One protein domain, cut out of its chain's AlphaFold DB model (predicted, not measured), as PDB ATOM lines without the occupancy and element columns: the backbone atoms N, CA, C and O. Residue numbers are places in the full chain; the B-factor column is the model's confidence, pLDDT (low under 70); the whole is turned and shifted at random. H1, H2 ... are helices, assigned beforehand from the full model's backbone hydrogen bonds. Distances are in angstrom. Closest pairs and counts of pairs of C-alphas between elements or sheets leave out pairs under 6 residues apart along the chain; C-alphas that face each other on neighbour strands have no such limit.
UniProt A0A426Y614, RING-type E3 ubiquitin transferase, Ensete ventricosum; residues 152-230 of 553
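What this domain is: This is residues 152 to 230 of the 553 residues of the protein "RING-type E3 ubiquitin transferase" of Ensete ventricosum (UniProt A0A426Y614). The longest helix, H4, lies side by side with H3, running back along it as a hairpin, and a second, more splayed hairpin of H1 and H2 packs crosswise on H4, chiefly through H1. H3 and H1 lie on different sides of H4 and stay apart from each other. The printed part has 79 residues with four named helices, in the order H1, H2, H3, H4, and no named strand; its class is all helix. It is compact, with a radius of gyration of the C-alphas of 11.7 A, and rounded, spanning 32 by 26 by 25 A.

Where its parts are: H4 is residues 212 to 229, 25.6 A long from first to last C-alpha, and ends at C-alpha 229 (-6.640, -5.108, -16.358). H3 is residues 192 to 206, 20.7 A long. H2 is residues 171 to 184, 20.0 A long. H1 is residues 152 to 164, 18.6 A long, from C-alpha 152 (-22.169, 3.170, -31.270).

How they stand to each other: H4 is the hub, touching H1, H2 and H3. H3 and H4 are a hairpin at a shallow tilt of 19 degrees, opposite ways; their closest C-alphas, of His 192 and Ser 229, are 6.0 A apart. With residues 159 to 164 alone, H1 touches residues 212 to 220 of H4, about perpendicular at 75 degrees; the closest C-alphas, of Ala 163 and Ala 213, are 4.8 A apart. H2 only just touches H4, with 3 pairs of C-alphas within 8 A, the closest being Gln 174 and Ile 224 at 6.1 A. H1 and H2 are a hairpin at a steep tilt of 40 degrees, opposite ways; their closest C-alphas, of Val 155 and Asp 180, are 5.8 A apart. H2 and H3 are close but not clearly touching, with the C-alphas of Ala 182 and Leu 195 6.9 A apart. In H1, H2, H3 and H4 every O i to N i+4 pair is within hydrogen-bond range.

The domain as a whole: The C-alphas farthest apart, of Ala 190 and Leu 209, are 32.4 A from each other. The printed part has no cut. The link from H3 to H4 is tight; those from H1 to H2 and from H2 to H3 are short. The mean pLDDT of the printed part is 82.7, with residues 166 to 168, 172 and 209 under 70.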
ATOM      1  N   ASP A 152     -21.304   4.133 -31.956       87.00
ATOM      2  CA  ASP A 152     -22.169   3.170 -31.270       87.00
ATOM      3  C   ASP A 152     -22.499   1.973 -32.179       87.00
ATOM      4  O   ASP A 152     -22.557   0.841 -31.700       87.00
ATOM      5  N   GLU A 153     -22.649   2.188 -33.494       86.44
ATOM      6  CA  GLU A 153     -22.841   1.108 -34.479       86.44
ATOM      7  C   GLU A 153     -21.609   0.193 -34.576       86.44
ATOM      8  O   GLU A 153     -21.739  -1.033 -34.681       86.44
ATOM      9  N   ARG A 154     -20.396   0.764 -34.484       82.69
ATOM     10  CA  ARG A 154     -19.143  -0.009 -34.425       82.69
ATOM     11  C   ARG A 154     -19.068  -0.890 -33.182       82.69
ATOM     12  O   ARG A 154     -18.670  -2.054 -33.287       82.69
ATOM     13  N   VAL A 155     -19.468  -0.356 -32.026       88.25
ATOM     14  CA  VAL A 155     -19.533  -1.136 -30.785       88.25
ATOM     15  C   VAL A 155     -20.573  -2.242 -30.918       88.25
ATOM     16  O   VAL A 155     -20.243  -3.400 -30.685       88.25
ATOM     17  N   TYR A 156     -21.788  -1.922 -31.371       89.19
ATOM     18  CA  TYR A 156     -22.852  -2.904 -31.596       89.19
ATOM     19  C   TYR A 156     -22.392  -4.070 -32.483       89.19
ATOM     20  O   TYR A 156     -22.569  -5.233 -32.120       89.19
ATOM     21  N   SER A 157     -21.735  -3.769 -33.607       86.31
ATOM     22  CA  SER A 157     -21.240  -4.780 -34.550       86.31
ATOM     23  C   SER A 157     -20.165  -5.674 -33.924       86.31
ATOM     24  O   SER A 157     -20.217  -6.898 -34.056       86.31
ATOM     25  N   SER A 158     -19.224  -5.078 -33.181       86.31
ATOM     26  CA  SER A 158     -18.183  -5.822 -32.458       86.31
ATOM     27  C   SER A 158     -18.785  -6.740 -31.389       86.31
ATOM     28  O   SER A 158     -18.436  -7.917 -31.323       86.31
ATOM     29  N   LEU A 159     -19.747  -6.240 -30.605       88.25
ATOM     30  CA  LEU A 159     -20.438  -7.031 -29.585       88.25
ATOM     31  C   LEU A 159     -21.253  -8.176 -30.209       88.25
ATOM     32  O   LEU A 159     -21.257  -9.282 -29.676       88.25
ATOM     33  N   GLN A 160     -21.897  -7.974 -31.362       87.81
ATOM     34  CA  GLN A 160     -22.634  -9.060 -32.020       87.81
ATOM     35  C   GLN A 160     -21.739 -10.146 -32.623       87.81
ATOM     36  O   GLN A 160     -22.118 -11.323 -32.628       87.81
ATOM     37  N   ARG A 161     -20.529  -9.803 -33.075       82.25
ATOM     38  CA  ARG A 161     -19.529 -10.812 -33.458       82.25
ATOM     39  C   ARG A 161     -19.106 -11.660 -32.260       82.25
ATOM     40  O   ARG A 161     -19.109 -12.881 -32.363       82.25
ATOM     41  N   GLU A 162     -18.869 -11.043 -31.104       81.56
ATOM     42  CA  GLU A 162     -18.579 -11.765 -29.851       81.56
ATOM     43  C   GLU A 162     -19.756 -12.653 -29.386       81.56
ATOM     44  O   GLU A 162     -19.562 -13.673 -28.725       81.56
ATOM     45  N   ALA A 163     -20.996 -12.321 -29.761       79.62
ATOM     46  CA  ALA A 163     -22.154 -13.173 -29.494       79.62
ATOM     47  C   ALA A 163     -22.211 -14.432 -30.385       79.62
ATOM     48  O   ALA A 163     -22.749 -15.467 -29.970       79.62
ATOM     49  N   THR A 164     -21.694 -14.346 -31.614       78.25
ATOM     50  CA  THR A 164     -21.851 -15.368 -32.663       78.25
ATOM     51  C   THR A 164     -20.626 -16.265 -32.828       78.25
ATOM     52  O   THR A 164     -20.785 -17.472 -33.027       78.25
ATOM     53  N   GLU A 165     -19.415 -15.727 -32.691       72.38
ATOM     54  CA  GLU A 165     -18.165 -16.481 -32.798       72.38
ATOM     55  C   GLU A 165     -17.939 -17.366 -31.551       72.38
ATOM     56  O   GLU A 165     -18.081 -16.931 -30.412       72.38
ATOM     57  N   MET A 166     -17.606 -18.651 -31.747       57.31
ATOM     58  CA  MET A 166     -17.216 -19.567 -30.652       57.31
ATOM     59  C   MET A 166     -15.701 -19.579 -30.386       57.31
ATOM     60  O   MET A 166     -15.268 -20.117 -29.367       57.31
ATOM     61  N   ALA A 167     -14.897 -19.037 -31.302       62.19
ATOM     62  CA  ALA A 167     -13.446 -18.970 -31.175       62.19
ATOM     63  C   ALA A 167     -13.026 -17.733 -30.367       62.19
ATOM     64  O   ALA A 167     -13.694 -16.706 -30.411       62.19
ATOM     65  N   GLN A 168     -11.904 -17.819 -29.644       64.88
ATOM     66  CA  GLN A 168     -11.321 -16.639 -29.002       64.88
ATOM     67  C   GLN A 168     -10.907 -15.627 -30.069       64.88
ATOM     68  O   GLN A 168     -10.104 -15.941 -30.948       64.88
ATOM     69  N   SER A 169     -11.425 -14.408 -29.951       70.19
ATOM     70  CA  SER A 169     -11.004 -13.286 -30.775       70.19
ATOM     71  C   SER A 169      -9.523 -12.957 -30.544       70.19
ATOM     72  O   SER A 169      -8.979 -13.161 -29.454       70.19
ATOM     73  N   SER A 170      -8.829 -12.492 -31.591       74.12
ATOM     74  CA  SER A 170      -7.402 -12.159 -31.491       74.12
ATOM     75  C   SER A 170      -7.185 -10.973 -30.540       74.12
ATOM     76  O   SER A 170      -8.074 -10.142 -30.352       74.12
ATOM     77  N   LYS A 171      -5.993 -10.834 -29.941       75.56
ATOM     78  CA  LYS A 171      -5.720  -9.732 -28.993       75.56
ATOM     79  C   LYS A 171      -6.007  -8.341 -29.578       75.56
ATOM     80  O   LYS A 171      -6.472  -7.461 -28.860       75.56
ATOM     81  N   ALA A 172      -5.777  -8.149 -30.877       69.69
ATOM     82  CA  ALA A 172      -6.079  -6.890 -31.558       69.69
ATOM     83  C   ALA A 172      -7.589  -6.592 -31.593       69.69
ATOM     84  O   ALA A 172      -8.000  -5.448 -31.425       69.69
ATOM     85  N   VAL A 173      -8.416  -7.626 -31.750       76.81
ATOM     86  CA  VAL A 173      -9.883  -7.531 -31.751       76.81
ATOM     87  C   VAL A 173     -10.411  -7.154 -30.383       76.81
ATOM     88  O   VAL A 173     -11.262  -6.276 -30.249       76.81
ATOM     89  N   GLN A 174      -9.886  -7.820 -29.362       82.31
ATOM     90  CA  GLN A 174     -10.239  -7.555 -27.978       82.31
ATOM     91  C   GLN A 174      -9.869  -6.117 -27.609       82.31
ATOM     92  O   GLN A 174     -10.702  -5.383 -27.084       82.31
ATOM     93  N   SER A 175      -8.659  -5.682 -27.987       80.69
ATOM     94  CA  SER A 175      -8.201  -4.299 -27.819       80.69
ATOM     95  C   SER A 175      -9.156  -3.295 -28.437       80.69
ATOM     96  O   SER A 175      -9.576  -2.338 -27.792       80.69
ATOM     97  N   ALA A 176      -9.514  -3.534 -29.691       79.56
ATOM     98  CA  ALA A 176     -10.399  -2.664 -30.424       79.56
ATOM     99  C   ALA A 176     -11.789  -2.583 -29.810       79.56
ATOM    100  O   ALA A 176     -12.334  -1.493 -29.691       79.56
ATOM    101  N   THR A 177     -12.329  -3.719 -29.371       84.88
ATOM    102  CA  THR A 177     -13.619  -3.770 -28.681       84.88
ATOM    103  C   THR A 177     -13.575  -2.916 -27.416       84.88
ATOM    104  O   THR A 177     -14.478  -2.115 -27.193       84.88
ATOM    105  N   VAL A 178     -12.493  -3.001 -26.630       87.50
ATOM    106  CA  VAL A 178     -12.292  -2.156 -25.439       87.50
ATOM    107  C   VAL A 178     -12.173  -0.678 -25.812       87.50
ATOM    108  O   VAL A 178     -12.794   0.157 -25.162       87.50
ATOM    109  N   MET A 179     -11.412  -0.337 -26.853       84.50
ATOM    110  CA  MET A 179     -11.226   1.052 -27.292       84.50
ATOM    111  C   MET A 179     -12.519   1.673 -27.837       84.50
ATOM    112  O   MET A 179     -12.839   2.815 -27.505       84.50
ATOM    113  N   ASP A 180     -13.273   0.933 -28.651       85.88
ATOM    114  CA  ASP A 180     -14.565   1.365 -29.184       85.88
ATOM    115  C   ASP A 180     -15.587   1.531 -28.053       85.88
ATOM    116  O   ASP A 180     -16.277   2.552 -28.001       85.88
ATOM    117  N   LEU A 181     -15.626   0.589 -27.101       88.69
ATOM    118  CA  LEU A 181     -16.488   0.661 -25.922       88.69
ATOM    119  C   LEU A 181     -16.136   1.868 -25.042       88.69
ATOM    120  O   LEU A 181     -17.019   2.643 -24.690       88.69
ATOM    121  N   ALA A 182     -14.855   2.074 -24.732       88.25
ATOM    122  CA  ALA A 182     -14.390   3.218 -23.951       88.25
ATOM    123  C   ALA A 182     -14.825   4.541 -24.593       88.25
ATOM    124  O   ALA A 182     -15.375   5.414 -23.924       88.25
ATOM    125  N   ARG A 183     -14.673   4.647 -25.918       85.75
ATOM    126  CA  ARG A 183     -15.060   5.831 -26.687       85.75
ATOM    127  C   ARG A 183     -16.564   6.085 -26.673       85.75
ATOM    128  O   ARG A 183     -16.961   7.224 -26.455       85.75
ATOM    129  N   ALA A 184     -17.382   5.053 -26.882       85.81
ATOM    130  CA  ALA A 184     -18.841   5.176 -26.825       85.81
ATOM    131  C   ALA A 184     -19.332   5.574 -25.423       85.81
ATOM    132  O   ALA A 184     -20.313   6.298 -25.279       85.81
ATOM    133  N   LEU A 185     -18.618   5.140 -24.381       85.81
ATOM    134  CA  LEU A 185     -18.930   5.450 -22.987       85.81
ATOM    135  C   LEU A 185     -18.316   6.764 -22.482       85.81
ATOM    136  O   LEU A 185     -18.583   7.136 -21.342       85.81
ATOM    137  N   GLY A 186     -17.484   7.443 -23.282       84.00
ATOM    138  CA  GLY A 186     -16.741   8.634 -22.852       84.00
ATOM    139  C   GLY A 186     -15.707   8.362 -21.751       84.00
ATOM    140  O   GLY A 186     -15.331   9.266 -21.008       84.00
ATOM    141  N   ILE A 187     -15.256   7.112 -21.622       86.62
ATOM    142  CA  ILE A 187     -14.262   6.674 -20.638       86.62
ATOM    143  C   ILE A 187     -12.878   6.709 -21.292       86.62
ATOM    144  O   ILE A 187     -12.725   6.368 -22.465       86.62
ATOM    145  N   ASP A 188     -11.854   7.106 -20.533       79.31
ATOM    146  CA  ASP A 188     -10.467   6.976 -20.981       79.31
ATOM    147  C   ASP A 188     -10.160   5.489 -21.262       79.31
ATOM    148  O   ASP A 188     -10.335   4.663 -20.362       79.31
ATOM    149  N   PRO A 189      -9.694   5.110 -22.469       76.50
ATOM    150  CA  PRO A 189      -9.334   3.728 -22.786       76.50
ATOM    151  C   PRO A 189      -8.305   3.094 -21.836       76.50
ATOM    152  O   PRO A 189      -8.202   1.868 -21.799       76.50
ATOM    153  N   ALA A 190      -7.531   3.897 -21.097       75.12
ATOM    154  CA  ALA A 190      -6.595   3.428 -20.077       75.12
ATOM    155  C   ALA A 190      -7.240   3.200 -18.693       75.12
ATOM    156  O   ALA A 190      -6.646   2.539 -17.841       75.12
ATOM    157  N   ASP A 191      -8.446   3.720 -18.450       83.56
ATOM    158  CA  ASP A 191      -9.175   3.586 -17.184       83.56
ATOM    159  C   ASP A 191     -10.008   2.292 -17.169       83.56
ATOM    160  O   ASP A 191     -11.242   2.276 -17.247       83.56
ATOM    161  N   HIS A 192      -9.299   1.164 -17.077       83.00
ATOM    162  CA  HIS A 192      -9.906  -0.168 -17.025       83.00
ATOM    163  C   HIS A 192     -10.805  -0.367 -15.792       83.00
ATOM    164  O   HIS A 192     -11.722  -1.186 -15.833       83.00
ATOM    165  N   GLY A 193     -10.593   0.410 -14.722       83.81
ATOM    166  CA  GLY A 193     -11.433   0.396 -13.525       83.81
ATOM    167  C   GLY A 193     -12.866   0.824 -13.833       83.81
ATOM    168  O   GLY A 193     -13.802   0.066 -13.571       83.81
ATOM    169  N   LYS A 194     -13.041   1.988 -14.476       85.81
ATOM    170  CA  LYS A 194     -14.370   2.476 -14.885       85.81
ATOM    171  C   LYS A 194     -15.037   1.578 -15.923       85.81
ATOM    172  O   LYS A 194     -16.235   1.325 -15.826       85.81
ATOM    173  N   LEU A 195     -14.282   1.063 -16.897       87.38
ATOM    174  CA  LEU A 195     -14.803   0.077 -17.857       87.38
ATOM    175  C   LEU A 195     -15.300  -1.192 -17.145       87.38
ATOM    176  O   LEU A 195     -16.396  -1.674 -17.433       87.38
ATOM    177  N   GLY A 196     -14.542  -1.685 -16.163       87.12
ATOM    178  CA  GLY A 196     -14.935  -2.815 -15.324       87.12
ATOM    179  C   GLY A 196     -16.202  -2.545 -14.504       87.12
ATOM    180  O   GLY A 196     -17.048  -3.427 -14.372       87.12
ATOM    181  N   GLU A 197     -16.389  -1.327 -13.990       89.81
ATOM    182  CA  GLU A 197     -17.638  -0.925 -13.326       89.81
ATOM    183  C   GLU A 197     -18.840  -0.960 -14.277       89.81
ATOM    184  O   GLU A 197     -19.899  -1.466 -13.903       89.81
ATOM    185  N   GLN A 198     -18.681  -0.508 -15.523       90.50
ATOM    186  CA  GLN A 198     -19.754  -0.567 -16.521       90.50
ATOM    187  C   GLN A 198     -20.139  -2.009 -16.877       90.50
ATOM    188  O   GLN A 198     -21.324  -2.316 -17.005       90.50
ATOM    189  N   VAL A 199     -19.169  -2.925 -16.954       91.12
ATOM    190  CA  VAL A 199     -19.451  -4.357 -17.155       91.12
ATOM    191  C   VAL A 199     -20.118  -4.987 -15.927       91.12
ATOM    192  O   VAL A 199     -21.015  -5.816 -16.079       91.12
ATOM    193  N   LYS A 200     -19.793  -4.546 -14.702       90.31
ATOM    194  CA  LYS A 200     -20.533  -4.963 -13.492       90.31
ATOM    195  C   LYS A 200     -21.993  -4.501 -13.521       90.31
ATOM    196  O   LYS A 200     -22.869  -5.275 -13.133       90.31
ATOM    197  N   LEU A 201     -22.265  -3.282 -13.992       89.88
ATOM    198  CA  LEU A 201     -23.637  -2.797 -14.183       89.88
ATOM    199  C   LEU A 201     -24.378  -3.629 -15.240       89.88
ATOM    200  O   LEU A 201     -25.511  -4.040 -15.002       89.88
ATOM    201  N   LEU A 202     -23.717  -3.970 -16.352       90.81
ATOM    202  CA  LEU A 202     -24.279  -4.873 -17.359       90.81
ATOM    203  C   LEU A 202     -24.601  -6.254 -16.770       90.81
ATOM    204  O   LEU A 202     -25.675  -6.798 -17.016       90.81
ATOM    205  N   ARG A 203     -23.706  -6.826 -15.957       90.94
ATOM    206  CA  ARG A 203     -23.960  -8.094 -15.258       90.94
ATOM    207  C   ARG A 203     -25.216  -8.009 -14.390       90.94
ATOM    208  O   ARG A 203     -26.018  -8.943 -14.392       90.94
ATOM    209  N   ALA A 204     -25.402  -6.904 -13.666       89.12
ATOM    210  CA  ALA A 204     -26.607  -6.680 -12.873       89.12
ATOM    211  C   ALA A 204     -27.863  -6.631 -13.764       89.12
ATOM    212  O   ALA A 204     -28.852  -7.293 -13.444       89.12
ATOM    213  N   ASP A 205     -27.802  -5.955 -14.916       86.94
ATOM    214  CA  ASP A 205     -28.908  -5.897 -15.879       86.94
ATOM    215  C   ASP A 205     -29.288  -7.261 -16.466       86.94
ATOM    216  O   ASP A 205     -30.476  -7.533 -16.672       86.94
ATOM    217  N   LEU A 206     -28.285  -8.107 -16.724       86.69
ATOM    218  CA  LEU A 206     -28.418  -9.407 -17.390       86.69
ATOM    219  C   LEU A 206     -28.657 -10.586 -16.435       86.69
ATOM    220  O   LEU A 206     -28.856 -11.713 -16.900       86.69
ATOM    221  N   SER A 207     -28.684 -10.342 -15.122       77.25
ATOM    222  CA  SER A 207     -28.889 -11.356 -14.075       77.25
ATOM    223  C   SER A 207     -30.264 -12.066 -14.110       77.25
ATOM    224  O   SER A 207     -30.474 -13.025 -13.370       77.25
ATOM    225  N   GLY A 208     -31.186 -11.647 -14.994       72.12
ATOM    226  CA  GLY A 208     -32.515 -12.239 -15.225       72.12
ATOM    227  C   GLY A 208     -32.684 -13.013 -16.553       72.12
ATOM    228  O   GLY A 208     -31.828 -13.809 -16.946       72.12
ATOM    229  N   LEU A 209     -33.826 -12.799 -17.237       61.09
ATOM    230  CA  LEU A 209     -34.211 -13.380 -18.544       61.09
ATOM    231  C   LEU A 209     -33.354 -12.833 -19.709       61.09
ATOM    232  O   LEU A 209     -33.875 -12.211 -20.632       61.09
ATOM    233  N   SER A 210     -32.039 -13.038 -19.654       79.75
ATOM    234  CA  SER A 210     -31.103 -12.647 -20.713       79.75
ATOM    235  C   SER A 210     -31.018 -13.688 -21.830       79.75
ATOM    236  O   SER A 210     -31.085 -14.900 -21.587       79.75
ATOM    237  N   SER A 211     -30.852 -13.217 -23.065       85.00
ATOM    238  CA  SER A 211     -30.649 -14.079 -24.230       85.00
ATOM    239  C   SER A 211     -29.276 -14.770 -24.190       85.00
ATOM    240  O   SER A 211     -28.338 -14.322 -23.528       85.00
ATOM    241  N   VAL A 212     -29.125 -15.887 -24.917       84.50
ATOM    242  CA  VAL A 212     -27.824 -16.585 -25.025       84.50
ATOM    243  C   VAL A 212     -26.754 -15.655 -25.612       84.50
ATOM    244  O   VAL A 212     -25.609 -15.702 -25.171       84.50
ATOM    245  N   ALA A 213     -27.137 -14.793 -26.557       85.38
ATOM    246  CA  ALA A 213     -26.262 -13.788 -27.150       85.38
ATOM    247  C   ALA A 213     -25.765 -12.774 -26.105       85.38
ATOM    248  O   ALA A 213     -24.562 -12.583 -25.967       85.38
ATOM    249  N   GLU A 214     -26.665 -12.201 -25.297       88.38
ATOM    250  CA  GLU A 214     -26.307 -11.260 -24.223       88.38
ATOM    251  C   GLU A 214     -25.351 -11.877 -23.197       88.38
ATOM    252  O   GLU A 214     -24.373 -11.249 -22.794       88.38
ATOM    253  N   ARG A 215     -25.595 -13.131 -22.797       86.94
ATOM    254  CA  ARG A 215     -24.717 -13.841 -21.854       86.94
ATOM    255  C   ARG A 215     -23.326 -14.075 -22.433       86.94
ATOM    256  O   ARG A 215     -22.346 -13.957 -21.706       86.94
ATOM    257  N   ARG A 216     -23.229 -14.392 -23.728       87.50
ATOM    258  CA  ARG A 216     -21.938 -14.556 -24.415       87.50
ATOM    259  C   ARG A 216     -21.166 -13.246 -24.479       87.50
ATOM    260  O   ARG A 216     -19.990 -13.243 -24.137       87.50
ATOM    261  N   ILE A 217     -21.844 -12.153 -24.830       89.56
ATOM    262  CA  ILE A 217     -21.251 -10.812 -24.831       89.56
ATOM    263  C   ILE A 217     -20.686 -10.485 -23.450       89.56
ATOM    264  O   ILE A 217     -19.531 -10.086 -23.345       89.56
ATOM    265  N   LEU A 218     -21.469 -10.703 -22.389       89.88
ATOM    266  CA  LEU A 218     -21.026 -10.448 -21.021       89.88
ATOM    267  C   LEU A 218     -19.777 -11.262 -20.659       89.88
ATOM    268  O   LEU A 218     -18.799 -10.691 -20.191       89.88
ATOM    269  N   ILE A 219     -19.788 -12.575 -20.912       87.62
ATOM    270  CA  ILE A 219     -18.647 -13.457 -20.620       87.62
ATOM    271  C   ILE A 219     -17.403 -13.025 -21.406       87.62
ATOM    272  O   ILE A 219     -16.302 -13.025 -20.858       87.62
ATOM    273  N   SER A 220     -17.565 -12.655 -22.681       88.62
ATOM    274  CA  SER A 220     -16.454 -12.182 -23.507       88.62
ATOM    275  C   SER A 220     -15.882 -10.875 -22.960       88.62
ATOM    276  O   SER A 220     -14.682 -10.794 -22.712       88.62
ATOM    277  N   LEU A 221     -16.727  -9.884 -22.662       89.44
ATOM    278  CA  LEU A 221     -16.287  -8.603 -22.105       89.44
ATOM    279  C   LEU A 221     -15.603  -8.749 -20.743       89.44
ATOM    280  O   LEU A 221     -14.592  -8.094 -20.507       89.44
ATOM    281  N   GLU A 222     -16.117  -9.609 -19.861       88.69
ATOM    282  CA  GLU A 222     -15.485  -9.909 -18.571       88.69
ATOM    283  C   GLU A 222     -14.093 -10.506 -18.766       88.69
ATOM    284  O   GLU A 222     -13.128 -10.022 -18.184       88.69
ATOM    285  N   LYS A 223     -13.967 -11.495 -19.655       87.06
ATOM    286  CA  LYS A 223     -12.682 -12.124 -19.968       87.06
ATOM    287  C   LYS A 223     -11.692 -11.142 -20.592       87.06
ATOM    288  O   LYS A 223     -10.530 -11.113 -20.199       87.06
ATOM    289  N   ILE A 224     -12.150 -10.338 -21.550       86.31
ATOM    290  CA  ILE A 224     -11.329  -9.318 -22.200       86.31
ATOM    291  C   ILE A 224     -10.844  -8.314 -21.153       86.31
ATOM    292  O   ILE A 224      -9.650  -8.070 -21.055       86.31
ATOM    293  N   LEU A 225     -11.727  -7.754 -20.327       85.31
ATOM    294  CA  LEU A 225     -11.305  -6.777 -19.321       85.31
ATOM    295  C   LEU A 225     -10.412  -7.388 -18.234       85.31
ATOM    296  O   LEU A 225      -9.490  -6.716 -17.781       85.31
ATOM    297  N   ASP A 226     -10.608  -8.650 -17.855       83.38
ATOM    298  CA  ASP A 226      -9.706  -9.354 -16.936       83.38
ATOM    299  C   ASP A 226      -8.306  -9.539 -17.544       83.38
ATOM    300  O   ASP A 226      -7.301  -9.396 -16.851       83.38
ATOM    301  N   ASP A 227      -8.207  -9.811 -18.845       77.94
ATOM    302  CA  ASP A 227      -6.921  -9.927 -19.538       77.94
ATOM    303  C   ASP A 227      -6.232  -8.571 -19.754       77.94
ATOM    304  O   ASP A 227      -5.005  -8.508 -19.803       77.94
ATOM    305  N   TRP A 228      -7.005  -7.488 -19.841       74.06
ATOM    306  CA  TRP A 228      -6.519  -6.124 -20.076       74.06
ATOM    307  C   TRP A 228      -6.251  -5.322 -18.798       74.06
ATOM    308  O   TRP A 228      -5.481  -4.364 -18.827       74.06
ATOM    309  N   SER A 229      -6.878  -5.698 -17.682       71.69
ATOM    310  CA  SER A 229      -6.640  -5.108 -16.358       71.69
ATOM    311  C   SER A 229      -5.375  -5.640 -15.689       71.69
ATOM    312  O   SER A 229      -4.842  -4.992 -14.789       71.69
ATOM    313  N   LYS A 230      -4.862  -6.788 -16.142       70.06
ATOM    314  CA  LYS A 230      -3.517  -7.243 -15.794       70.06
ATOM    315  C   LYS A 230      -2.521  -6.258 -16.399       70.06
ATOM    316  O   LYS A 230      -2.572  -5.980 -17.599       70.06
TER     317      LYS A 230